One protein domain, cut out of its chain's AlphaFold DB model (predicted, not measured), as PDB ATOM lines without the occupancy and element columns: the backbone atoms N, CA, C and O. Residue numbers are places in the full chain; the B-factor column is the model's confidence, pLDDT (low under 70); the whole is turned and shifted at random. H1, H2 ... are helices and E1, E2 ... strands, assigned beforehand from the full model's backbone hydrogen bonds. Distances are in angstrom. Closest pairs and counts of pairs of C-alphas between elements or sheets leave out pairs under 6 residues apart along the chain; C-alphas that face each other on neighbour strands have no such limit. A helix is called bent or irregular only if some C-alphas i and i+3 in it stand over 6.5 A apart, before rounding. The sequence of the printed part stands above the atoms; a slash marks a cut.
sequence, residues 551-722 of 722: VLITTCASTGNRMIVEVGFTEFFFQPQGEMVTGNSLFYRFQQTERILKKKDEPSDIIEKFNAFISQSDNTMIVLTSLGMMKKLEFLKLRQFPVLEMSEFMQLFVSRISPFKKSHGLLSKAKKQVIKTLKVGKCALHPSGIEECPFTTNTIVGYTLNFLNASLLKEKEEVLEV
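AT A GLANCE: This is residues 551 to 722 of the 722 residues of the protein "Maelstrom domain-containing protein" of Entamoeba invadens IP1 (UniProt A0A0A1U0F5). What would one see first? A twisted sheet of five strands makes the middle of three layers, with the long helix H6 and the shorter H4 on one face, H2 and H3 on the other, and H5 crossing H6 on the side away from the sheet. Residues 717 to 722, of which 717 to 720 belong to H6, stick out at one end of the long axis, and the short H1 lies at the other end. What is it built of? The printed part has 172 residues with six named helices and five named strands, in the order E1 E2 E3 H1 H2 E4 H3 E5 H4 H5 H6; the sheet runs E3, E2, E1, E4, E5 and is mixed, and the class is mixed, helices and strands. How large is it? It is compact, with a radius of gyration of the C-alphas of 17.4 A, yet elongated in outline, 64 by 37 by 24 A.

IN THESE COORDINATES: Where do the first strands run? E1 is residues 551 to 558, 23.2 A long, from C-alpha 551 at (217.273, 291.859, 188.071). E2 is residues 564 to 574, 33.4 A, and E3 residues 580 to 591, 33.6 A. What comes next? H1 is residues 594 to 597, H2 604 to 614, E4 620 to 624, H3 628 to 636 and E5 643 to 645. H3 is irregular: C-alphas 632 and 635 are 7.4 A apart. Which helices come last? H4 is residues 646 to 657, 16.5 A, and H5 residues 666 to 677, 16.7 A. H6, residues 694 to 720, is 38.8 A long, from C-alpha 694 at (208.658, 278.433, 192.173) to C-alpha 720 at (221.961, 311.076, 208.327).

HOW THE PARTS SIT: How do the strands pair? E1, E2 and E3 are a meander, each strand the antiparallel neighbour of the one before, in two hairpins; N 553 and O 570 are 2.9 A apart, N 569 and O 586 2.8 A, both within hydrogen-bond range. E4 is parallel to E1, with N 552 and O 621 at 2.8 A, and to E5, with N 644 and O 622 at 2.9 A. E3, H1 H2, E4 are a split strand-helix-strand unit, with E2 and E1 between its strands, and E4, H3, E5 a unit of parallel neighbours; both crossovers are right-handed. What is on the faces? H6 has a height over the sheet of 8.5 A and runs along the strands, over E2 and E1, with Gly 568 and Pro 694 its closest C-alphas to E2, 5.0 A; H4 is on the same face. On the opposite face H2, at a height of 8.2 A, is over E2 and along the strands, and H3, at 7.1 A, runs across them, only just over E1, where 3 of its C-alphas fall. How do the helices meet? H2 and H3 touch about perpendicular, at 80 degrees, the C-alphas of Ile 607 and Leu 636 closest at 5.1 A. H4 touches H6 with residue 657 alone, its C-alpha 6.5 A from that of Leu 712, at a shallow tilt of 27 degrees, the same way. H5 touches H6, C-alphas of Lys 671 and Thr 704 closest at 5.4 A, at a steep tilt of 68 degrees, only just short of about perpendicular, opposite ways. What of H1 and the helix backbones? H1 is not on the sheet and touches no helix. In H2, H5 and H6 every O i to N i+4 pair is within hydrogen-bond range; in H4 it is 7 of 8, in H3 2 of 5 beside 3 of 6 O i to N i+3 pairs, and H1 is too short for such a pair.

THE WHOLE: How far does it reach? The two C-alphas farthest apart, of Arg 595 and Val 722, are 63.9 A apart; Val 722 is the chain's last residue. Are there cuts or long links? The printed part has no cut, and the link from H5 to H6, 16 residues, is long. Where is confidence low? The mean pLDDT of the printed part is 71.7; 66 residues are under 70, among them 594 to 604, 626 to 642, 678 to 692 and 716 to 722.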
ATOM      1  N   VAL A 551     216.947 293.069 187.311       87.94
ATOM      2  CA  VAL A 551     217.273 291.859 188.071       87.94
ATOM      3  C   VAL A 551     216.151 290.840 187.922       87.94
ATOM      4  O   VAL A 551     215.016 291.103 188.306       87.94
ATOM      5  N   LEU A 552     216.456 289.651 187.413       87.38
ATOM      6  CA  LEU A 552     215.511 288.546 187.284       87.38
ATOM      7  C   LEU A 552     215.821 287.460 188.310       87.38
ATOM      8  O   LEU A 552     216.705 286.623 188.106       87.38
ATOM      9  N   ILE A 553     215.062 287.435 189.407       87.56
ATOM     10  CA  ILE A 553     215.122 286.325 190.359       87.56
ATOM     11  C   ILE A 553     214.456 285.111 189.721       87.56
ATOM     12  O   ILE A 553     213.274 285.144 189.363       87.56
ATOM     13  N   THR A 554     215.218 284.029 189.613       83.38
ATOM     14  CA  THR A 554     214.757 282.791 188.998       83.38
ATOM     15  C   THR A 554     214.655 281.673 190.033       83.38
ATOM     16  O   THR A 554     215.573 281.434 190.827       83.38
ATOM     17  N   THR A 555     213.542 280.937 189.988       80.25
ATOM     18  CA  THR A 555     213.298 279.676 190.713       80.25
ATOM     19  C   THR A 555     212.873 278.586 189.738       80.25
ATOM     20  O   THR A 555     212.245 278.856 188.717       80.25
ATOM     21  N   CYS A 556     213.223 277.336 190.035       77.38
ATOM     22  CA  CYS A 556     212.828 276.204 189.211       77.38
ATOM     23  C   CYS A 556     212.583 274.973 190.072       77.38
ATOM     24  O   CYS A 556     213.414 274.603 190.906       77.38
ATOM     25  N   ALA A 557     211.456 274.324 189.818       75.38
ATOM     26  CA  ALA A 557     211.061 273.081 190.445       75.38
ATOM     27  C   ALA A 557     210.716 272.051 189.380       75.38
ATOM     28  O   ALA A 557     210.427 272.373 188.230       75.38
ATOM     29  N   SER A 558     210.770 270.791 189.776       69.38
ATOM     30  CA  SER A 558     210.388 269.677 188.925       69.38
ATOM     31  C   SER A 558     209.612 268.681 189.763       69.38
ATOM     32  O   SER A 558     209.992 268.449 190.912       69.38
ATOM     33  N   THR A 559     208.604 268.039 189.185       65.75
ATOM     34  CA  THR A 559     207.977 266.868 189.810       65.75
ATOM     35  C   THR A 559     209.017 265.769 190.055       65.75
ATOM     36  O   THR A 559     210.079 265.762 189.425       65.75
ATOM     37  N   GLY A 560     208.734 264.819 190.955       54.72
ATOM     38  CA  GLY A 560     209.668 263.727 191.285       54.72
ATOM     39  C   GLY A 560     210.149 262.943 190.054       54.72
ATOM     40  O   GLY A 560     211.334 262.641 189.924       54.72
ATOM     41  N   ASN A 561     209.263 262.737 189.074       58.00
ATOM     42  CA  ASN A 561     209.572 262.101 187.787       58.00
ATOM     43  C   ASN A 561     210.199 263.043 186.733       58.00
ATOM     44  O   ASN A 561     210.497 262.605 185.625       58.00
ATOM     45  N   ARG A 562     210.399 264.328 187.058       59.31
ATOM     46  CA  ARG A 562     210.930 265.403 186.192       59.31
ATOM     47  C   ARG A 562     210.124 265.687 184.916       59.31
ATOM     48  O   ARG A 562     210.578 266.463 184.081       59.31
ATOM     49  N   MET A 563     208.932 265.105 184.785       65.81
ATOM     50  CA  MET A 563     208.050 265.282 183.626       65.81
ATOM     51  C   MET A 563     207.391 266.650 183.595       65.81
ATOM     52  O   MET A 563     207.023 267.120 182.532       65.81
ATOM     53  N   ILE A 564     207.213 267.297 184.739       68.25
ATOM     54  CA  ILE A 564     206.735 268.671 184.793       68.25
ATOM     55  C   ILE A 564     207.853 269.493 185.394       68.25
ATOM     56  O   ILE A 564     208.369 269.162 186.464       68.25
ATOM     57  N   VAL A 565     208.220 270.558 184.696       73.94
ATOM     58  CA  VAL A 565     209.124 271.568 185.216       73.94
ATOM     59  C   VAL A 565     208.379 272.884 185.286       73.94
ATOM     60  O   VAL A 565     207.673 273.300 184.367       73.94
ATOM     61  N   GLU A 566     208.533 273.527 186.427       78.62
ATOM     62  CA  GLU A 566     207.992 274.838 186.701       78.62
ATOM     63  C   GLU A 566     209.140 275.811 186.859       78.62
ATOM     64  O   GLU A 566     210.137 275.518 187.522       78.62
ATOM     65  N   VAL A 567     208.992 276.975 186.245       80.06
ATOM     66  CA  VAL A 567     209.982 278.037 186.304       80.06
ATOM     67  C   VAL A 567     209.274 279.329 186.669       80.06
ATOM     68  O   VAL A 567     208.245 279.679 186.087       80.06
ATOM     69  N   GLY A 568     209.807 280.007 187.677       83.25
ATOM     70  CA  GLY A 568     209.351 281.311 188.119       83.25
ATOM     71  C   GLY A 568     210.420 282.351 187.844       83.25
ATOM     72  O   GLY A 568     211.564 282.187 188.266       83.25
ATOM     73  N   PHE A 569     210.026 283.436 187.190       84.19
ATOM     74  CA  PHE A 569     210.826 284.637 186.995       84.19
ATOM     75  C   PHE A 569     210.115 285.804 187.658       84.19
ATOM     76  O   PHE A 569     208.940 286.047 187.388       84.19
ATOM     77  N   THR A 570     210.819 286.524 188.522       86.75
ATOM     78  CA  THR A 570     210.315 287.768 189.100       86.75
ATOM     79  C   THR A 570     211.335 288.854 188.863       86.75
ATOM     80  O   THR A 570     212.500 288.729 189.243       86.75
ATOM     81  N   GLU A 571     210.876 289.897 188.191       88.69
ATOM     82  CA  GLU A 571     211.662 291.063 187.850       88.69
ATOM     83  C   GLU A 571     211.716 292.064 188.999       88.69
ATOM     84  O   GLU A 571     210.711 292.344 189.656       88.69
ATOM     85  N   PHE A 572     212.890 292.656 189.178       87.94
ATOM     86  CA  PHE A 572     213.127 293.798 190.039       87.94
ATOM     87  C   PHE A 572     214.020 294.805 189.329       87.94
ATOM     88  O   PHE A 572     214.894 294.442 188.546       87.94
ATOM     89  N   PHE A 573     213.837 296.075 189.643       87.12
ATOM     90  CA  PHE A 573     214.751 297.137 189.248       87.12
ATOM     91  C   PHE A 573     214.794 298.194 190.346       87.12
ATOM     92  O   PHE A 573     213.878 298.304 191.165       87.12
ATOM     93  N   PHE A 574     215.877 298.959 190.378       83.00
ATOM     94  CA  PHE A 574     216.053 300.035 191.343       83.00
ATOM     95  C   PHE A 574     215.723 301.369 190.693       83.00
ATOM     96  O   PHE A 574     216.251 301.696 189.631       83.00
ATOM     97  N   GLN A 575     214.875 302.152 191.347       80.50
ATOM     98  CA  GLN A 575     214.674 303.546 190.983       80.50
ATOM     99  C   GLN A 575     215.879 304.399 191.422       80.50
ATOM    100  O   GLN A 575     216.605 304.011 192.348       80.50
ATOM    101  N   PRO A 576     216.094 305.578 190.805       71.38
ATOM    102  CA  PRO A 576     217.179 306.493 191.173       71.38
ATOM    103  C   PRO A 576     217.213 306.872 192.663       71.38
ATOM    104  O   PRO A 576     218.278 307.127 193.213       71.38
ATOM    105  N   GLN A 577     216.056 306.868 193.331       71.88
ATOM    106  CA  GLN A 577     215.894 307.165 194.757       71.88
ATOM    107  C   GLN A 577     216.333 306.007 195.676       71.88
ATOM    108  O   GLN A 577     216.332 306.150 196.894       71.88
ATOM    109  N   GLY A 578     216.725 304.857 195.116       70.38
ATOM    110  CA  GLY A 578     217.140 303.669 195.867       70.38
ATOM    111  C   GLY A 578     215.997 302.711 196.210       70.38
ATOM    112  O   GLY A 578     216.248 301.636 196.752       70.38
ATOM    113  N   GLU A 579     214.755 303.049 195.865       78.94
ATOM    114  CA  GLU A 579     213.616 302.147 196.023       78.94
ATOM    115  C   GLU A 579     213.699 300.975 195.039       78.94
ATOM    116  O   GLU A 579     213.898 301.156 193.836       78.94
ATOM    117  N   MET A 580     213.545 299.756 195.557       84.75
ATOM    118  CA  MET A 580     213.408 298.560 194.736       84.75
ATOM    119  C   MET A 580     211.944 298.401 194.327       84.75
ATOM    120  O   MET A 580     211.058 298.339 195.177       84.75
ATOM    121  N   VAL A 581     211.695 298.290 193.025       84.62
ATOM    122  CA  VAL A 581     210.361 298.068 192.468       84.62
ATOM    123  C   VAL A 581     210.297 296.664 191.893       84.62
ATOM    124  O   VAL A 581     211.220 296.205 191.223       84.62
ATOM    125  N   THR A 582     209.199 295.966 192.178       83.69
ATOM    126  CA  THR A 582     208.904 294.663 191.575       83.69
ATOM    127  C   THR A 582     208.219 294.890 190.230       83.69
ATOM    128  O   THR A 582     207.194 295.565 190.167       83.69
ATOM    129  N   GLY A 583     208.813 294.358 189.166       82.44
ATOM    130  CA  GLY A 583     208.291 294.414 187.806       82.44
ATOM    131  C   GLY A 583     207.403 293.217 187.481       82.44
ATOM    132  O   GLY A 583     206.661 292.703 188.323       82.44
ATOM    133  N   ASN A 584     207.486 292.748 186.237       83.31
ATOM    134  CA  ASN A 584     206.678 291.627 185.788       83.31
ATOM    135  C   ASN A 584     207.126 290.317 186.443       83.31
ATOM    136  O   ASN A 584     208.310 290.054 186.661       83.31
ATOM    137  N   SER A 585     206.158 289.451 186.724       83.69
ATOM    138  CA  SER A 585     206.436 288.062 187.079       83.69
ATOM    139  C   SER A 585     205.875 287.128 186.025       83.69
ATOM    140  O   SER A 585     204.723 287.258 185.614       83.69
ATOM    141  N   LEU A 586     206.695 286.169 185.611       82.50
ATOM    142  CA  LEU A 586     206.315 285.107 184.698       82.50
ATOM    143  C   LEU A 586     206.455 283.776 185.420       82.50
ATOM    144  O   LEU A 586     207.539 283.399 185.862       82.50
ATOM    145  N   PHE A 587     205.349 283.049 185.495       83.56
ATOM    146  CA  PHE A 587     205.330 281.684 185.991       83.56
ATOM    147  C   PHE A 587     204.931 280.780 184.850       83.56
ATOM    148  O   PHE A 587     203.847 280.919 184.281       83.56
ATOM    149  N   TYR A 588     205.830 279.873 184.505       78.62
ATOM    150  CA  TYR A 588     205.614 278.965 183.404       78.62
ATOM    151  C   TYR A 588     205.760 277.529 183.869       78.62
ATOM    152  O   TYR A 588     206.765 277.138 184.461       78.62
ATOM    153  N   ARG A 589     204.730 276.742 183.579       81.19
ATOM    154  CA  ARG A 589     204.735 275.296 183.736       81.19
ATOM    155  C   ARG A 589     204.858 274.687 182.354       81.19
ATOM    156  O   ARG A 589     204.091 275.040 181.461       81.19
ATOM    157  N   PHE A 590     205.762 273.731 182.208       77.12
ATOM    158  CA  PHE A 590     205.844 272.939 180.995       77.12
ATOM    159  C   PHE A 590     205.983 271.458 181.304       77.12
ATOM    160  O   PHE A 590     206.583 271.053 182.302       77.12
ATOM    161  N   GLN A 591     205.402 270.657 180.422       78.19
ATOM    162  CA  GLN A 591     205.525 269.216 180.455       78.19
ATOM    163  C   GLN A 591     206.714 268.818 179.580       78.19
ATOM    164  O   GLN A 591     206.725 269.065 178.375       78.19
ATOM    165  N   GLN A 592     207.740 268.236 180.191       69.81
ATOM    166  CA  GLN A 592     208.845 267.618 179.481       69.81
ATOM    167  C   GLN A 592     208.346 266.377 178.751       69.81
ATOM    168  O   GLN A 592     207.692 265.510 179.331       69.81
ATOM    169  N   THR A 593     208.695 266.270 177.477       72.38
ATOM    170  CA  THR A 593     208.539 265.024 176.731       72.38
ATOM    171  C   THR A 593     209.708 264.090 177.038       72.38
ATOM    172  O   THR A 593     210.795 264.521 177.434       72.38
ATOM    173  N   GLU A 594     209.534 262.794 176.781       60.44
ATOM    174  CA  GLU A 594     210.624 261.820 176.915       60.44
ATOM    175  C   GLU A 594     211.819 262.163 175.994       60.44
ATOM    176  O   GLU A 594     212.967 261.849 176.309       60.44
ATOM    177  N   ARG A 595     211.565 262.852 174.869       59.00
ATOM    178  CA  ARG A 595     212.599 263.356 173.950       59.00
ATOM    179  C   ARG A 595     213.406 264.499 174.571       59.00
ATOM    180  O   ARG A 595     214.634 264.434 174.523       59.00
ATOM    181  N   ILE A 596     212.750 265.467 175.220       62.34
ATOM    182  CA  ILE A 596     213.411 266.555 175.968       62.34
ATOM    183  C   ILE A 596     214.242 265.977 177.126       62.34
ATOM    184  O   ILE A 596     215.421 266.298 177.267       62.34
ATOM    185  N   LEU A 597     213.683 265.036 177.897       58.22
ATOM    186  CA  LEU A 597     214.397 264.356 178.991       58.22
ATOM    187  C   LEU A 597     215.638 263.584 178.519       58.22
ATOM    188  O   LEU A 597     216.633 263.496 179.240       58.22
ATOM    189  N   LYS A 598     215.589 263.020 177.307       55.59
ATOM    190  CA  LYS A 598     216.710 262.319 176.661       55.59
ATOM    191  C   LYS A 598     217.655 263.263 175.901       55.59
ATOM    192  O   LYS A 598     218.529 262.761 175.200       55.59
ATOM    193  N   LYS A 599     217.493 264.589 176.028       56.50
ATOM    194  CA  LYS A 599     218.250 265.620 175.291       56.50
ATOM    195  C   LYS A 599     218.220 265.421 173.763       56.50
ATOM    196  O   LYS A 599     219.179 265.752 173.076       56.50
ATOM    197  N   LYS A 600     217.145 264.824 173.236       50.84
ATOM    198  CA  LYS A 600     216.937 264.654 171.790       50.84
ATOM    199  C   LYS A 600     216.323 265.897 171.154       50.84
ATOM    200  O   LYS A 600     216.618 266.171 170.000       50.84
ATOM    201  N   ASP A 601     215.520 266.625 171.928       56.97
ATOM    202  CA  ASP A 601     214.888 267.877 171.520       56.97
ATOM    203  C   ASP A 601     215.184 268.957 172.569       56.97
ATOM    204  O   ASP A 601     215.244 268.665 173.770       56.97
ATOM    205  N   GLU A 602     215.333 270.204 172.126       61.31
ATOM    206  CA  GLU A 602     215.287 271.359 173.020       61.31
ATOM    207  C   GLU A 602     213.828 271.649 173.413       61.31
ATOM    208  O   GLU A 602     212.920 271.465 172.600       61.31
ATOM    209  N   PRO A 603     213.560 272.128 174.635       69.12
ATOM    210  CA  PRO A 603     212.225 272.564 175.020       69.12
ATOM    211  C   PRO A 603     211.940 273.961 174.429       69.12
ATOM    212  O   PRO A 603     211.897 274.958 175.150       69.12
ATOM    213  N   SER A 604     211.780 274.033 173.103       68.19
ATOM    214  CA  SER A 604     211.650 275.274 172.319       68.19
ATOM    215  C   SER A 604     210.606 276.232 172.884       68.19
ATOM    216  O   SER A 604     210.906 277.401 173.080       68.19
ATOM    217  N   ASP A 605     209.426 275.738 173.259       70.69
ATOM    218  CA  ASP A 605     208.315 276.581 173.712       70.69
ATOM    219  C   ASP A 605     208.636 277.382 174.979       70.69
ATOM    220  O   ASP A 605     208.217 278.533 175.124       70.69
ATOM    221  N   ILE A 606     209.358 276.777 175.932       70.81
ATOM    222  CA  ILE A 606     209.787 277.509 177.129       70.81
ATOM    223  C   ILE A 606     210.987 278.397 176.811       70.81
ATOM    224  O   ILE A 606     211.030 279.507 177.329       70.81
ATOM    225  N   ILE A 607     211.910 277.964 175.945       68.81
ATOM    226  CA  ILE A 607     213.044 278.788 175.504       68.81
ATOM    227  C   ILE A 607     212.543 280.060 174.817       68.81
ATOM    228  O   ILE A 607     213.012 281.140 175.144       68.81
ATOM    229  N   GLU A 608     211.570 279.967 173.916       72.62
ATOM    230  CA  GLU A 608     211.006 281.112 173.197       72.62
ATOM    231  C   GLU A 608     210.280 282.073 174.136       72.62
ATOM    232  O   GLU A 608     210.549 283.274 174.119       72.62
ATOM    233  N   LYS A 609     209.403 281.557 175.010       72.81
ATOM    234  CA  LYS A 609     208.704 282.387 176.007       72.81
ATOM    235  C   LYS A 609     209.670 283.046 176.979       72.81
ATOM    236  O   LYS A 609     209.466 284.191 177.375       72.81
ATOM    237  N   PHE A 610     210.718 282.325 177.353       72.75
ATOM    238  CA  PHE A 610     211.767 282.833 178.213       72.75
ATOM    239  C   PHE A 610     212.587 283.921 177.509       72.75
ATOM    240  O   PHE A 610     212.706 285.024 178.038       72.75
ATOM    241  N   ASN A 611     213.060 283.658 176.290       70.75
ATOM    242  CA  ASN A 611     213.799 284.609 175.464       70.75
ATOM    243  C   ASN A 611     212.996 285.887 175.213       70.75
ATOM    244  O   ASN A 611     213.541 286.974 175.364       70.75
ATOM    245  N   ALA A 612     211.697 285.777 174.939       73.06
ATOM    246  CA  ALA A 612     210.819 286.935 174.797       73.06
ATOM    247  C   ALA A 612     210.657 287.738 176.103       73.06
ATOM    248  O   ALA A 612     210.476 288.956 176.072       73.06
ATOM    249  N   PHE A 613     210.705 287.079 177.264       74.81
ATOM    250  CA  PHE A 613     210.594 287.742 178.566       74.81
ATOM    251  C   PHE A 613     211.879 288.486 178.956       74.81
ATOM    252  O   PHE A 613     211.834 289.583 179.516       74.81
ATOM    253  N   ILE A 614     213.041 287.907 178.663       71.19
ATOM    254  CA  ILE A 614     214.353 288.465 179.027       71.19
ATOM    255  C   ILE A 614     214.886 289.485 178.021       71.19
ATOM    256  O   ILE A 614     215.537 290.433 178.444       71.19
ATOM    257  N   SER A 615     214.545 289.368 176.733       65.81
ATOM    258  CA  SER A 615     214.985 290.286 175.669       65.81
ATOM    259  C   SER A 615     214.347 291.679 175.740       65.81
ATOM    260  O   SER A 615     214.484 292.472 174.816       65.81
ATOM    261  N   GLN A 616     213.601 291.978 176.804       65.44
ATOM    262  CA  GLN A 616     212.947 293.272 177.004       65.44
ATOM    263  C   GLN A 616     213.934 294.380 177.407       65.44
ATOM    264  O   GLN A 616     213.569 295.551 177.356       65.44
ATOM    265  N   SER A 617     215.156 294.033 177.834       67.25
ATOM    266  CA  SER A 617     216.185 295.000 178.232       67.25
ATOM    267  C   SER A 617     217.594 294.442 178.032       67.25
ATOM    268  O   SER A 617     217.889 293.332 178.487       67.25
ATOM    269  N   ASP A 618     218.469 295.253 177.436       62.59
ATOM    270  CA  ASP A 618     219.885 294.931 177.216       62.59
ATOM    271  C   ASP A 618     220.685 294.843 178.533       62.59
ATOM    272  O   ASP A 618     221.697 294.152 178.601       62.59
ATOM    273  N   ASN A 619     220.197 295.465 179.616       76.69
ATOM    274  CA  ASN A 619     220.828 295.448 180.944       76.69
ATOM    275  C   ASN A 619     220.095 294.500 181.902       76.69
ATOM    276  O   ASN A 619     219.579 294.917 182.941       76.69
ATOM    277  N   THR A 620     220.006 293.221 181.543       78.50
ATOM    278  CA  THR A 620     219.331 292.200 182.358       78.50
ATOM    279  C   THR A 620     220.341 291.282 183.044       78.50
ATOM    280  O   THR A 620     221.241 290.764 182.397       78.50
ATOM    281  N   MET A 621     220.178 291.040 184.343       82.31
ATOM    282  CA  MET A 621     220.955 290.089 185.141       82.31
ATOM    283  C   MET A 621     220.029 289.016 185.707       82.31
ATOM    284  O   MET A 621     218.933 289.315 186.180       82.31
ATOM    285  N   ILE A 622     220.486 287.769 185.720       81.81
ATOM    286  CA  ILE A 622     219.743 286.628 186.253       81.81
ATOM    287  C   ILE A 622     220.327 286.238 187.605       81.81
ATOM    288  O   ILE A 622     221.527 286.027 187.735       81.81
ATOM    289  N   VAL A 623     219.472 286.098 188.613       84.00
ATOM    290  CA  VAL A 623     219.878 285.675 189.956       84.00
ATOM    291  C   VAL A 623     219.232 284.343 190.284       84.00
ATOM    292  O   VAL A 623     218.007 284.195 190.235       84.00
ATOM    293  N   LEU A 624     220.055 283.364 190.647       78.12
ATOM    294  CA  LEU A 624     219.600 282.013 190.956       78.12
ATOM    295  C   LEU A 624     219.459 281.805 192.457       78.12
ATOM    296  O   LEU A 624     220.384 282.044 193.231       78.12
ATOM    297  N   THR A 625     218.306 281.284 192.869       73.69
ATOM    298  CA  THR A 625     218.016 281.028 194.289       73.69
ATOM    299  C   THR A 625     218.729 279.792 194.855       73.69
ATOM    300  O   THR A 625     218.837 279.674 196.074       73.69
ATOM    301  N   SER A 626     219.252 278.886 194.013       65.38
ATOM    302  CA  SER A 626     220.134 277.790 194.449       65.38
ATOM    303  C   SER A 626     221.034 277.235 193.332       65.38
ATOM    304  O   SER A 626     220.656 277.209 192.163       65.38
ATOM    305  N   LEU A 627     222.207 276.710 193.710       44.53
ATOM    306  CA  LEU A 627     223.210 276.112 192.809       44.53
ATOM    307  C   LEU A 627     222.685 274.924 191.982       44.53
ATOM    308  O   LEU A 627     223.038 274.751 190.815       44.53
ATOM    309  N   GLY A 628     221.784 274.117 192.557       48.66
ATOM    310  CA  GLY A 628     221.147 272.994 191.857       48.66
ATOM    311  C   GLY A 628     220.288 273.418 190.658       48.66
ATOM    312  O   GLY A 628     219.920 272.573 189.841       48.66
ATOM    313  N   MET A 629     219.986 274.713 190.528       58.44
ATOM    314  CA  MET A 629     219.181 275.254 189.439       58.44
ATOM    315  C   MET A 629     219.930 275.419 188.128       58.44
ATOM    316  O   MET A 629     219.295 275.255 187.096       58.44
ATOM    317  N   MET A 630     221.243 275.682 188.127       50.03
ATOM    318  CA  MET A 630     222.010 275.824 186.876       50.03
ATOM    319  C   MET A 630     221.886 274.571 186.007       50.03
ATOM    320  O   MET A 630     221.585 274.656 184.823       50.03
ATOM    321  N   LYS A 631     221.988 273.388 186.628       52.66
ATOM    322  CA  LYS A 631     221.773 272.097 185.953       52.66
ATOM    323  C   LYS A 631     220.332 271.912 185.470       52.66
ATOM    324  O   LYS A 631     220.101 271.230 184.480       52.66
ATOM    325  N   LYS A 632     219.355 272.485 186.182       56.47
ATOM    326  CA  LYS A 632     217.934 272.424 185.809       56.47
ATOM    327  C   LYS A 632     217.552 273.463 184.762       56.47
ATOM    328  O   LYS A 632     216.569 273.237 184.092       56.47
ATOM    329  N   LEU A 633     218.278 274.568 184.620       56.00
ATOM    330  CA  LEU A 633     217.978 275.649 183.673       56.00
ATOM    331  C   LEU A 633     218.976 275.714 182.516       56.00
ATOM    332  O   LEU A 633     218.866 276.589 181.663       56.00
ATOM    333  N   GLU A 634     219.906 274.758 182.449       55.53
ATOM    334  CA  GLU A 634     220.887 274.591 181.375       55.53
ATOM    335  C   GLU A 634     220.234 274.646 179.981       55.53
ATOM    336  O   GLU A 634     220.843 275.146 179.037       55.53
ATOM    337  N   PHE A 635     218.978 274.193 179.871       54.00
ATOM    338  CA  PHE A 635     218.204 274.177 178.632       54.00
ATOM    339  C   PHE A 635     217.568 275.521 178.251       54.00
ATOM    340  O   PHE A 635     217.149 275.668 177.113       54.00
ATOM    341  N   LEU A 636     217.461 276.498 179.160       53.41
ATOM    342  CA  LEU A 636     216.740 277.752 178.895       53.41
ATOM    343  C   LEU A 636     217.547 278.806 178.148       53.41
ATOM    344  O   LEU A 636     217.037 279.896 177.936       53.41
ATOM    345  N   LYS A 637     218.795 278.524 177.764       54.34
ATOM    346  CA  LYS A 637     219.671 279.534 177.149       54.34
ATOM    347  C   LYS A 637     219.670 280.850 177.954       54.34
ATOM    348  O   LYS A 637     219.798 281.930 177.394       54.34
ATOM    349  N   LEU A 638     219.663 280.749 179.297       52.22
ATOM    350  CA  LEU A 638     219.978 281.855 180.233       52.22
ATOM    351  C   LEU A 638     221.345 282.499 179.953       52.22
ATOM    352  O   LEU A 638     221.703 283.518 180.536       52.22
ATOM    353  N   ARG A 639     222.110 281.852 179.074       50.75
ATOM    354  CA  ARG A 639     223.525 282.007 178.827       50.75
ATOM    355  C   ARG A 639     223.911 283.390 178.277       50.75
ATOM    356  O   ARG A 639     225.085 283.700 178.253       50.75
ATOM    357  N   GLN A 640     222.952 284.230 177.872       53.31
ATOM    358  CA  GLN A 640     223.224 285.574 177.330       53.31
ATOM    359  C   GLN A 640     223.231 286.710 178.357       53.31
ATOM    360  O   GLN A 640     223.603 287.830 178.025       53.31
ATOM    361  N   PHE A 641     222.861 286.426 179.605       66.25
ATOM    362  CA  PHE A 641     222.826 287.420 180.677       66.25
ATOM    363  C   PHE A 641     223.881 287.102 181.736       66.25
ATOM    364  O   PHE A 641     224.194 285.926 181.950       66.25
ATOM    365  N   PRO A 642     224.422 288.108 182.444       69.56
ATOM    366  CA  PRO A 642     225.177 287.872 183.665       69.56
ATOM    367  C   PRO A 642     224.339 287.042 184.638       69.56
ATOM    368  O   PRO A 642     223.185 287.381 184.920       69.56
ATOM    369  N   VAL A 643     224.912 285.944 185.130       74.44
ATOM    370  CA  VAL A 643     224.273 285.067 186.112       74.44
ATOM    371  C   VAL A 643     224.998 285.239 187.436       74.44
ATOM    372  O   VAL A 643     226.205 285.025 187.497       74.44
ATOM    373  N   LEU A 644     224.261 285.604 188.481       75.00
ATOM    374  CA  LEU A 644     224.766 285.646 189.847       75.00
ATOM    375  C   LEU A 644     224.092 284.585 190.707       75.00
ATOM    376  O   LEU A 644     222.894 284.295 190.582       75.00
ATOM    377  N   GLU A 645     224.844 284.061 191.664       75.88
ATOM    378  CA  GLU A 645     224.232 283.389 192.798       75.88
ATOM    379  C   GLU A 645     223.481 284.393 193.683       75.88
ATOM    380  O   GLU A 645     223.844 285.566 193.796       75.88
ATOM    381  N   MET A 646     222.457 283.923 194.402       80.75
ATOM    382  CA  MET A 646     221.766 284.752 195.396       80.75
ATOM    383  C   MET A 646     222.729 285.334 196.447       80.75
ATOM    384  O   MET A 646     222.502 286.427 196.956       80.75
ATOM    385  N   SER A 647     223.806 284.619 196.783       75.12
ATOM    386  CA  SER A 647     224.849 285.059 197.717       75.12
ATOM    387  C   SER A 647     225.583 286.312 197.212       75.12
ATOM    388  O   SER A 647     225.697 287.292 197.952       75.12
ATOM    389  N   GLU A 648     226.019 286.298 195.953       76.12
ATOM    390  CA  GLU A 648     226.712 287.389 195.258       76.12
ATOM    391  C   GLU A 648     225.776 288.579 195.040       76.12
ATOM    392  O   GLU A 648     226.104 289.712 195.399       76.12
ATOM    393  N   PHE A 649     224.554 288.315 194.567       86.12
ATOM    394  CA  PHE A 649     223.523 289.341 194.435       86.12
ATOM    395  C   PHE A 649     223.259 290.051 195.767       86.12
ATOM    396  O   PHE A 649     223.210 291.277 195.817       86.12
ATOM    397  N   MET A 650     223.141 289.308 196.873       84.75
ATOM    398  CA  MET A 650     222.908 289.905 198.191       84.75
ATOM    399  C   MET A 650     224.073 290.771 198.676       84.75
ATOM    400  O   MET A 650     223.844 291.713 199.437       84.75
ATOM    401  N   GLN A 651     225.312 290.478 198.274       80.06
ATOM    402  CA  GLN A 651     226.451 291.350 198.573       80.06
ATOM    403  C   GLN A 651     226.309 292.691 197.849       80.06
ATOM    404  O   GLN A 651     226.415 293.728 198.500       80.06
ATOM    405  N   LEU A 652     225.986 292.668 196.552       83.19
ATOM    406  CA  LEU A 652     225.747 293.874 195.750       83.19
ATOM    407  C   LEU A 652     224.516 294.664 196.227       83.19
ATOM    408  O   LEU A 652     224.526 295.891 196.266       83.19
ATOM    409  N   PHE A 653     223.457 293.958 196.622       86.38
ATOM    410  CA  PHE A 653     222.222 294.548 197.136       86.38
ATOM    411  C   PHE A 653     222.461 295.330 198.427       86.38
ATOM    412  O   PHE A 653     222.060 296.486 198.549       86.38
ATOM    413  N   VAL A 654     223.139 294.711 199.396       81.69
ATOM    414  CA  VAL A 654     223.408 295.357 200.684       81.69
ATOM    415  C   VAL A 654     224.442 296.464 200.526       81.69
ATOM    416  O   VAL A 654     224.255 297.525 201.117       81.69
ATOM    417  N   SER A 655     225.487 296.267 199.712       79.94
ATOM    418  CA  SER A 655     226.520 297.287 199.513       79.94
ATOM    419  C   SER A 655     225.976 298.562 198.866       79.94
ATOM    420  O   SER A 655     226.405 299.654 199.229       79.94
ATOM    421  N   ARG A 656     224.981 298.437 197.977       78.75
ATOM    422  CA  ARG A 656     224.268 299.567 197.367       78.75
ATOM    423  C   ARG A 656     223.552 300.440 198.402       78.75
ATOM    424  O   ARG A 656     223.602 301.663 198.309       78.75
ATOM    425  N   ILE A 657     222.846 299.822 199.349       77.12
ATOM    426  CA  ILE A 657     221.962 300.543 200.280       77.12
ATOM    427  C   ILE A 657     222.725 300.964 201.543       77.12
ATOM    428  O   ILE A 657     222.536 302.069 202.045       77.12
ATOM    429  N   SER A 658     223.612 300.097 202.036       76.75
ATOM    430  CA  SER A 658     224.388 300.281 203.262       76.75
ATOM    431  C   SER A 658     225.797 299.668 203.113       76.75
ATOM    432  O   SER A 658     226.033 298.550 203.588       76.75
ATOM    433  N   PRO A 659     226.766 300.392 202.518       66.38
ATOM    434  CA  PRO A 659     228.083 299.867 202.123       66.38
ATOM    435  C   PRO A 659     228.930 299.286 203.266       66.38
ATOM    436  O   PRO A 659     229.810 298.463 203.024       66.38
ATOM    437  N   PHE A 660     228.652 299.660 204.517       69.06
ATOM    438  CA  PHE A 660     229.377 299.179 205.698       69.06
ATOM    439  C   PHE A 660     228.753 297.938 206.358       69.06
ATOM    440  O   PHE A 660     229.332 297.365 207.284       69.06
ATOM    441  N   LYS A 661     227.568 297.499 205.909       73.81
ATOM    442  CA  LYS A 661     226.829 296.391 206.524       73.81
ATOM    443  C   LYS A 661     227.137 295.085 205.797       73.81
ATOM    444  O   LYS A 661     227.062 294.992 204.576       73.81
ATOM    445  N   LYS A 662     227.472 294.040 206.554       74.56
ATOM    446  CA  LYS A 662     227.713 292.703 205.991       74.56
ATOM    447  C   LYS A 662     226.386 292.067 205.571       74.56
ATOM    448  O   LYS A 662     225.428 292.074 206.340       74.56
ATOM    449  N   SER A 663     226.349 291.450 204.391       70.50
ATOM    450  CA  SER A 663     225.146 290.791 203.856       70.50
ATOM    451  C   SER A 663     224.822 289.441 204.513       70.50
ATOM    452  O   SER A 663     223.694 288.946 204.414       70.50
ATOM    453  N   HIS A 664     225.789 288.831 205.207       72.38
ATOM    454  CA  HIS A 664     225.665 287.472 205.731       72.38
ATOM    455  C   HIS A 664     224.525 287.339 206.758       72.38
ATOM    456  O   HIS A 664     224.450 288.069 207.744       72.38
ATOM    457  N   GLY A 665     223.619 286.386 206.525       67.00
ATOM    458  CA  GLY A 665     222.497 286.084 207.420       67.00
ATOM    459  C   GLY A 665     221.319 287.073 207.390       67.00
ATOM    460  O   GLY A 665     220.271 286.744 207.947       67.00
ATOM    461  N   LEU A 666     221.431 288.231 206.719       74.62
ATOM    462  CA  LEU A 666     220.338 289.214 206.613       74.62
ATOM    463  C   LEU A 666     219.132 288.651 205.855       74.62
ATOM    464  O   LEU A 666     218.007 288.729 206.348       74.62
ATOM    465  N   LEU A 667     219.376 287.997 204.714       74.00
ATOM    466  CA  LEU A 667     218.321 287.376 203.910       74.00
ATOM    467  C   LEU A 667     217.546 286.316 204.707       74.00
ATOM    468  O   LEU A 667     216.321 286.302 204.686       74.00
ATOM    469  N   SER A 668     218.241 285.460 205.463       73.94
ATOM    470  CA  SER A 668     217.608 284.407 206.271       73.94
ATOM    471  C   SER A 668     216.744 284.983 207.400       73.94
ATOM    472  O   SER A 668     215.621 284.524 207.620       73.94
ATOM    473  N   LYS A 669     217.232 286.021 208.095       75.75
ATOM    474  CA  LYS A 669     216.475 286.707 209.155       75.75
ATOM    475  C   LYS A 669     215.217 287.382 208.604       75.75
ATOM    476  O   LYS A 669     214.132 287.149 209.132       75.75
ATOM    477  N   ALA A 670     215.350 288.141 207.516       74.38
ATOM    478  CA  ALA A 670     214.222 288.804 206.872       74.38
ATOM    479  C   ALA A 670     213.218 287.801 206.293       74.38
ATOM    480  O   ALA A 670     212.020 287.945 206.516       74.38
ATOM    481  N   LYS A 671     213.690 286.718 205.658       75.50
ATOM    482  CA  LYS A 671     212.831 285.642 205.139       75.50
ATOM    483  C   LYS A 671     211.991 285.022 206.256       75.50
ATOM    484  O   LYS A 671     210.789 284.848 206.089       75.50
ATOM    485  N   LYS A 672     212.585 284.741 207.425       77.88
ATOM    486  CA  LYS A 672     211.846 284.230 208.598       77.88
ATOM    487  C   LYS A 672     210.768 285.202 209.077       77.88
ATOM    488  O   LYS A 672     209.700 284.756 209.485       77.88
ATOM    489  N   GLN A 673     211.037 286.505 209.054       73.00
ATOM    490  CA  GLN A 673     210.068 287.524 209.456       73.00
ATOM    491  C   GLN A 673     208.929 287.644 208.439       73.00
ATOM    492  O   GLN A 673     207.766 287.579 208.821       73.00
ATOM    493  N   VAL A 674     209.254 287.698 207.148       74.81
ATOM    494  CA  VAL A 674     208.276 287.737 206.056       74.81
ATOM    495  C   VAL A 674     207.398 286.487 206.036       74.81
ATOM    496  O   VAL A 674     206.188 286.618 205.920       74.81
ATOM    497  N   ILE A 675     207.955 285.288 206.234       73.94
ATOM    498  CA  ILE A 675     207.172 284.041 206.315       73.94
ATOM    499  C   ILE A 675     206.236 284.025 207.531       73.94
ATOM    500  O   ILE A 675     205.155 283.458 207.453       73.94
ATOM    501  N   LYS A 676     206.612 284.641 208.662       74.44
ATOM    502  CA  LYS A 676     205.695 284.775 209.808       74.44
ATOM    503  C   LYS A 676     204.517 285.701 209.492       74.44
ATOM    504  O   LYS A 676     203.416 285.465 209.981       74.44
ATOM    505  N   THR A 677     204.756 286.751 208.710       70.31
ATOM    506  CA  THR A 677     203.743 287.753 208.347       70.31
ATOM    507  C   THR A 677     202.841 287.275 207.210       70.31
ATOM    508  O   THR A 677     201.625 287.454 207.259       70.31
ATOM    509  N   LEU A 678     203.421 286.643 206.191       66.75
ATOM    510  CA  LEU A 678     202.688 286.026 205.099       66.75
ATOM    511  C   LEU A 678     202.096 284.712 205.613       66.75
ATOM    512  O   LEU A 678     202.813 283.748 205.853       66.75
ATOM    513  N   LYS A 679     200.771 284.636 205.761       64.88
ATOM    514  CA  LYS A 679     200.075 283.365 206.020       64.88
ATOM    515  C   LYS A 679     200.103 282.497 204.755       64.88
ATOM    516  O   LYS A 679     199.090 282.347 204.075       64.88
ATOM    517  N   VAL A 680     201.278 281.985 204.393       63.41
ATOM    518  CA  VAL A 680     201.484 281.207 203.169       63.41
ATOM    519  C   VAL A 680     200.803 279.847 203.324       63.41
ATOM    520  O   VAL A 680     201.201 279.026 204.151       63.41
ATOM    521  N   GLY A 681     199.745 279.618 202.545       59.44
ATOM    522  CA  GLY A 681     199.069 278.324 202.466       59.44
ATOM    523  C   GLY A 681     199.922 277.261 201.766       59.44
ATOM    524  O   GLY A 681     200.895 277.573 201.078       59.44
ATOM    525  N   LYS A 682     199.550 275.984 201.916       60.28
ATOM    526  CA  LYS A 682     200.184 274.892 201.161       60.28
ATOM    527  C   LYS A 682     199.847 275.024 199.676       60.28
ATOM    528  O   LYS A 682     198.689 275.236 199.318       60.28
ATOM    529  N   CYS A 683     200.845 274.859 198.810       64.94
ATOM    530  CA  CYS A 683     200.607 274.722 197.380       64.94
ATOM    531  C   CYS A 683     199.987 273.343 197.124       64.94
ATOM    532  O   CYS A 683     200.601 272.330 197.448       64.94
ATOM    533  N   ALA A 684     198.795 273.285 196.524       62.28
ATOM    534  CA  ALA A 684     198.133 272.014 196.205       62.28
ATOM    535  C   ALA A 684     198.968 271.120 195.265       62.28
ATOM    536  O   ALA A 684     198.808 269.905 195.258       62.28
ATOM    537  N   LEU A 685     199.866 271.733 194.490       61.34
ATOM    538  CA  LEU A 685     200.735 271.069 193.519       61.34
ATOM    539  C   LEU A 685     202.094 270.661 194.115       61.34
ATOM    540  O   LEU A 685     202.754 269.791 193.560       61.34
ATOM    541  N   HIS A 686     202.483 271.251 195.252       67.56
ATOM    542  CA  HIS A 686     203.734 270.968 195.969       67.56
ATOM    543  C   HIS A 686     203.439 270.824 197.472       67.56
ATOM    544  O   HIS A 686     203.719 271.734 198.261       67.56
ATOM    545  N   PRO A 687     202.799 269.715 197.890       56.38
ATOM    546  CA  PRO A 687     202.349 269.532 199.271       56.38
ATOM    547  C   PRO A 687     203.504 269.309 200.263       56.38
ATOM    548  O   PRO A 687     203.311 269.494 201.468       56.38
ATOM    549  N   SER A 688     204.679 268.928 199.755       55.81
ATOM    550  CA  SER A 688     205.906 268.574 200.479       55.81
ATOM    551  C   SER A 688     206.642 269.773 201.090       55.81
ATOM    552  O   SER A 688     207.364 269.600 202.071       55.81
ATOM    553  N   GLY A 689     206.405 271.002 200.616       60.19
ATOM    554  CA  GLY A 689     206.961 272.201 201.247       60.19
ATOM    555  C   GLY A 689     206.810 273.479 200.420       60.19
ATOM    556  O   GLY A 689     206.823 273.457 199.195       60.19
ATOM    557  N   ILE A 690     206.712 274.623 201.105       59.16
ATOM    558  CA  ILE A 690     206.622 275.966 200.493       59.16
ATOM    559  C   ILE A 690     207.823 276.286 199.587       59.16
ATOM    560  O   ILE A 690     207.677 277.032 198.623       59.16
ATOM    561  N   GLU A 691     208.993 275.723 199.889       59.34
ATOM    562  CA  GLU A 691     210.244 276.004 199.173       59.34
ATOM    563  C   GLU A 691     210.346 275.284 197.819       59.34
ATOM    564  O   GLU A 691     211.175 275.650 196.989       59.34
ATOM    565  N   GLU A 692     209.474 274.302 197.566       66.75
ATOM    566  CA  GLU A 692     209.448 273.530 196.320       66.75
ATOM    567  C   GLU A 692     208.598 274.177 195.222       66.75
ATOM    568  O   GLU A 692     208.673 273.762 194.074       66.75
ATOM    569  N   CYS A 693     207.805 275.204 195.542       75.88
ATOM    570  CA  CYS A 693     206.949 275.896 194.581       75.88
ATOM    571  C   CYS A 693     207.655 277.157 194.042       75.88
ATOM    572  O   CYS A 693     207.862 278.096 194.817       75.88
ATOM    573  N   PRO A 694     207.974 277.262 192.735       80.19
ATOM    574  CA  PRO A 694     208.658 278.433 192.173       80.19
ATOM    575  C   PRO A 694     207.884 279.735 192.385       80.19
ATOM    576  O   PRO A 694     208.465 280.759 192.739       80.19
ATOM    577  N   PHE A 695     206.551 279.678 192.264       78.94
ATOM    578  CA  PHE A 695     205.675 280.817 192.540       78.94
ATOM    579  C   PHE A 695     205.846 281.340 193.961       78.94
ATOM    580  O   PHE A 695     206.117 282.523 194.186       78.94
ATOM    581  N   THR A 696     205.718 280.443 194.934       77.56
ATOM    582  CA  THR A 696     205.790 280.801 196.344       77.56
ATOM    583  C   THR A 696     207.199 281.249 196.722       77.56
ATOM    584  O   THR A 696     207.344 282.262 197.404       77.56
ATOM    585  N   THR A 697     208.236 280.565 196.235       79.38
ATOM    586  CA  THR A 697     209.632 280.907 196.527       79.38
ATOM    587  C   THR A 697     210.001 282.281 195.972       79.38
ATOM    588  O   THR A 697     210.501 283.109 196.734       79.38
ATOM    589  N   ASN A 698     209.695 282.581 194.705       81.62
ATOM    590  CA  ASN A 698     209.941 283.911 194.135       81.62
ATOM    591  C   ASN A 698     209.172 285.008 194.873       81.62
ATOM    592  O   ASN A 698     209.738 286.057 195.177       81.62
ATOM    593  N   THR A 699     207.904 284.752 195.203       79.31
ATOM    594  CA  THR A 699     207.071 285.699 195.953       79.31
ATOM    595  C   THR A 699     207.694 286.007 197.316       79.31
ATOM    596  O   THR A 699     207.881 287.172 197.664       79.31
ATOM    597  N   ILE A 700     208.088 284.978 198.076       79.75
ATOM    598  CA  ILE A 700     208.745 285.146 199.380       79.75
ATOM    599  C   ILE A 700     210.051 285.924 199.236       79.75
ATOM    600  O   ILE A 700     210.306 286.825 200.035       79.75
ATOM    601  N   VAL A 701     210.879 285.596 198.240       81.88
ATOM    602  CA  VAL A 701     212.142 286.305 197.994       81.88
ATOM    603  C   VAL A 701     211.875 287.778 197.684       81.88
ATOM    604  O   VAL A 701     212.485 288.632 198.320       81.88
ATOM    605  N   GLY A 702     210.913 288.090 196.816       83.00
ATOM    606  CA  GLY A 702     210.541 289.468 196.491       83.00
ATOM    607  C   GLY A 702     210.074 290.274 197.700       83.00
ATOM    608  O   GLY A 702     210.605 291.352 197.965       83.00
ATOM    609  N   TYR A 703     209.153 289.730 198.501       82.81
ATOM    610  CA  TYR A 703     208.729 290.379 199.748       82.81
ATOM    611  C   TYR A 703     209.884 290.552 200.737       82.81
ATOM    612  O   TYR A 703     209.967 291.575 201.413       82.81
ATOM    613  N   THR A 704     210.790 289.576 200.813       83.88
ATOM    614  CA  THR A 704     211.972 289.639 201.682       83.88
ATOM    615  C   THR A 704     212.920 290.755 201.261       83.88
ATOM    616  O   THR A 704     213.391 291.506 202.113       83.88
ATOM    617  N   LEU A 705     213.178 290.890 199.962       86.19
ATOM    618  CA  LEU A 705     214.026 291.946 199.419       86.19
ATOM    619  C   LEU A 705     213.386 293.329 199.599       86.19
ATOM    620  O   LEU A 705     214.072 294.242 200.041       86.19
ATOM    621  N   ASN A 706     212.077 293.473 199.367       84.62
ATOM    622  CA  ASN A 706     211.351 294.725 199.627       84.62
ATOM    623  C   ASN A 706     211.400 295.116 201.110       84.62
ATOM    624  O   ASN A 706     211.661 296.271 201.443       84.62
ATOM    625  N   PHE A 707     211.196 294.146 202.008       83.56
ATOM    626  CA  PHE A 707     211.307 294.359 203.450       83.56
ATOM    627  C   PHE A 707     212.714 294.832 203.836       83.56
ATOM    628  O   PHE A 707     212.855 295.831 204.536       83.56
ATOM    629  N   LEU A 708     213.753 294.155 203.334       83.31
ATOM    630  CA  LEU A 708     215.141 294.550 203.568       83.31
ATOM    631  C   LEU A 708     215.450 295.936 202.997       83.31
ATOM    632  O   LEU A 708     216.095 296.719 203.685       83.31
ATOM    633  N   ASN A 709     214.975 296.253 201.790       85.81
ATOM    634  CA  ASN A 709     215.170 297.561 201.168       85.81
ATOM    635  C   ASN A 709     214.601 298.675 202.055       85.81
ATOM    636  O   ASN A 709     215.308 299.616 202.396       85.81
ATOM    637  N   ALA A 710     213.352 298.518 202.505       83.19
ATOM    638  CA  ALA A 710     212.693 299.487 203.376       83.19
ATOM    639  C   ALA A 710     213.379 299.618 204.747       83.19
ATOM    640  O   ALA A 710     213.535 300.727 205.251       83.19
ATOM    641  N   SER A 711     213.802 298.507 205.364       80.69
ATOM    642  CA  SER A 711     214.518 298.551 206.646       80.69
ATOM    643  C   SER A 711     215.878 299.240 206.531       80.69
ATOM    644  O   SER A 711     216.222 300.048 207.384       80.69
ATOM    645  N   LEU A 712     216.643 298.943 205.478       78.44
ATOM    646  CA  LEU A 712     217.974 299.518 205.278       78.44
ATOM    647  C   LEU A 712     217.920 300.995 204.858       78.44
ATOM    648  O   LEU A 712     218.809 301.752 205.234       78.44
ATOM    649  N   LEU A 713     216.887 301.419 204.120       78.44
ATOM    650  CA  LEU A 713     216.669 302.835 203.799       78.44
ATOM    651  C   LEU A 713     216.351 303.662 205.053       78.44
ATOM    652  O   LEU A 713     216.949 304.716 205.232       78.44
ATOM    653  N   LYS A 714     215.508 303.152 205.961       77.69
ATOM    654  CA  LYS A 714     215.223 303.821 207.244       77.69
ATOM    655  C   LYS A 714     216.463 303.970 208.123       77.69
ATOM    656  O   LYS A 714     216.714 305.046 208.641       77.69
ATOM    657  N   GLU A 715     217.270 302.915 208.241       72.31
ATOM    658  CA  GLU A 715     218.542 302.990 208.977       72.31
ATOM    659  C   GLU A 715     219.486 304.050 208.379       72.31
ATOM    660  O   GLU A 715     220.206 304.720 209.111       72.31
ATOM    661  N   LYS A 716     219.490 304.224 207.050       67.62
ATOM    662  CA  LYS A 716     220.294 305.254 206.380       67.62
ATOM    663  C   LYS A 716     219.795 306.670 206.690       67.62
ATOM    664  O   LYS A 716     220.624 307.555 206.872       67.62
ATOM    665  N   GLU A 717     218.482 306.882 206.739       68.88
ATOM    666  CA  GLU A 717     217.876 308.166 207.123       68.88
ATOM    667  C   GLU A 717     218.193 308.512 208.586       68.88
ATOM    668  O   GLU A 717     218.688 309.601 208.856       68.88
ATOM    669  N   GLU A 718     218.050 307.553 209.507       61.34
ATOM    670  CA  GLU A 718     218.363 307.736 210.935       61.34
ATOM    671  C   GLU A 718     219.851 308.042 211.196       61.34
ATOM    672  O   GLU A 718     220.176 308.744 212.147       61.34
ATOM    673  N   VAL A 719     220.769 307.545 210.357       58.81
ATOM    674  CA  VAL A 719     222.213 307.845 210.449       58.81
ATOM    675  C   VAL A 719     222.572 309.210 209.844       58.81
ATOM    676  O   VAL A 719     223.604 309.766 210.201       58.81
ATOM    677  N   LEU A 720     221.756 309.752 208.934       54.09
ATOM    678  CA  LEU A 720     221.961 311.076 208.327       54.09
ATOM    679  C   LEU A 720     221.315 312.217 209.134       54.09
ATOM    680  O   LEU A 720     221.644 313.378 208.896       54.09
ATOM    681  N   GLU A 721     220.405 311.902 210.062       46.84
ATOM    682  CA  GLU A 721     219.783 312.856 210.996       46.84
ATOM    683  C   GLU A 721     220.585 313.072 212.300       46.84
ATOM    684  O   GLU A 721     220.214 313.928 213.108       46.84
ATOM    685  N   VAL A 722     221.687 312.336 212.495       40.44
ATOM    686  CA  VAL A 722     222.663 312.497 213.597       40.44
ATOM    687  C   VAL A 722     223.916 313.185 213.076       40.44
ATOM    688  O   VAL A 722     224.426 314.081 213.791       40.44
TER     689      VAL A 722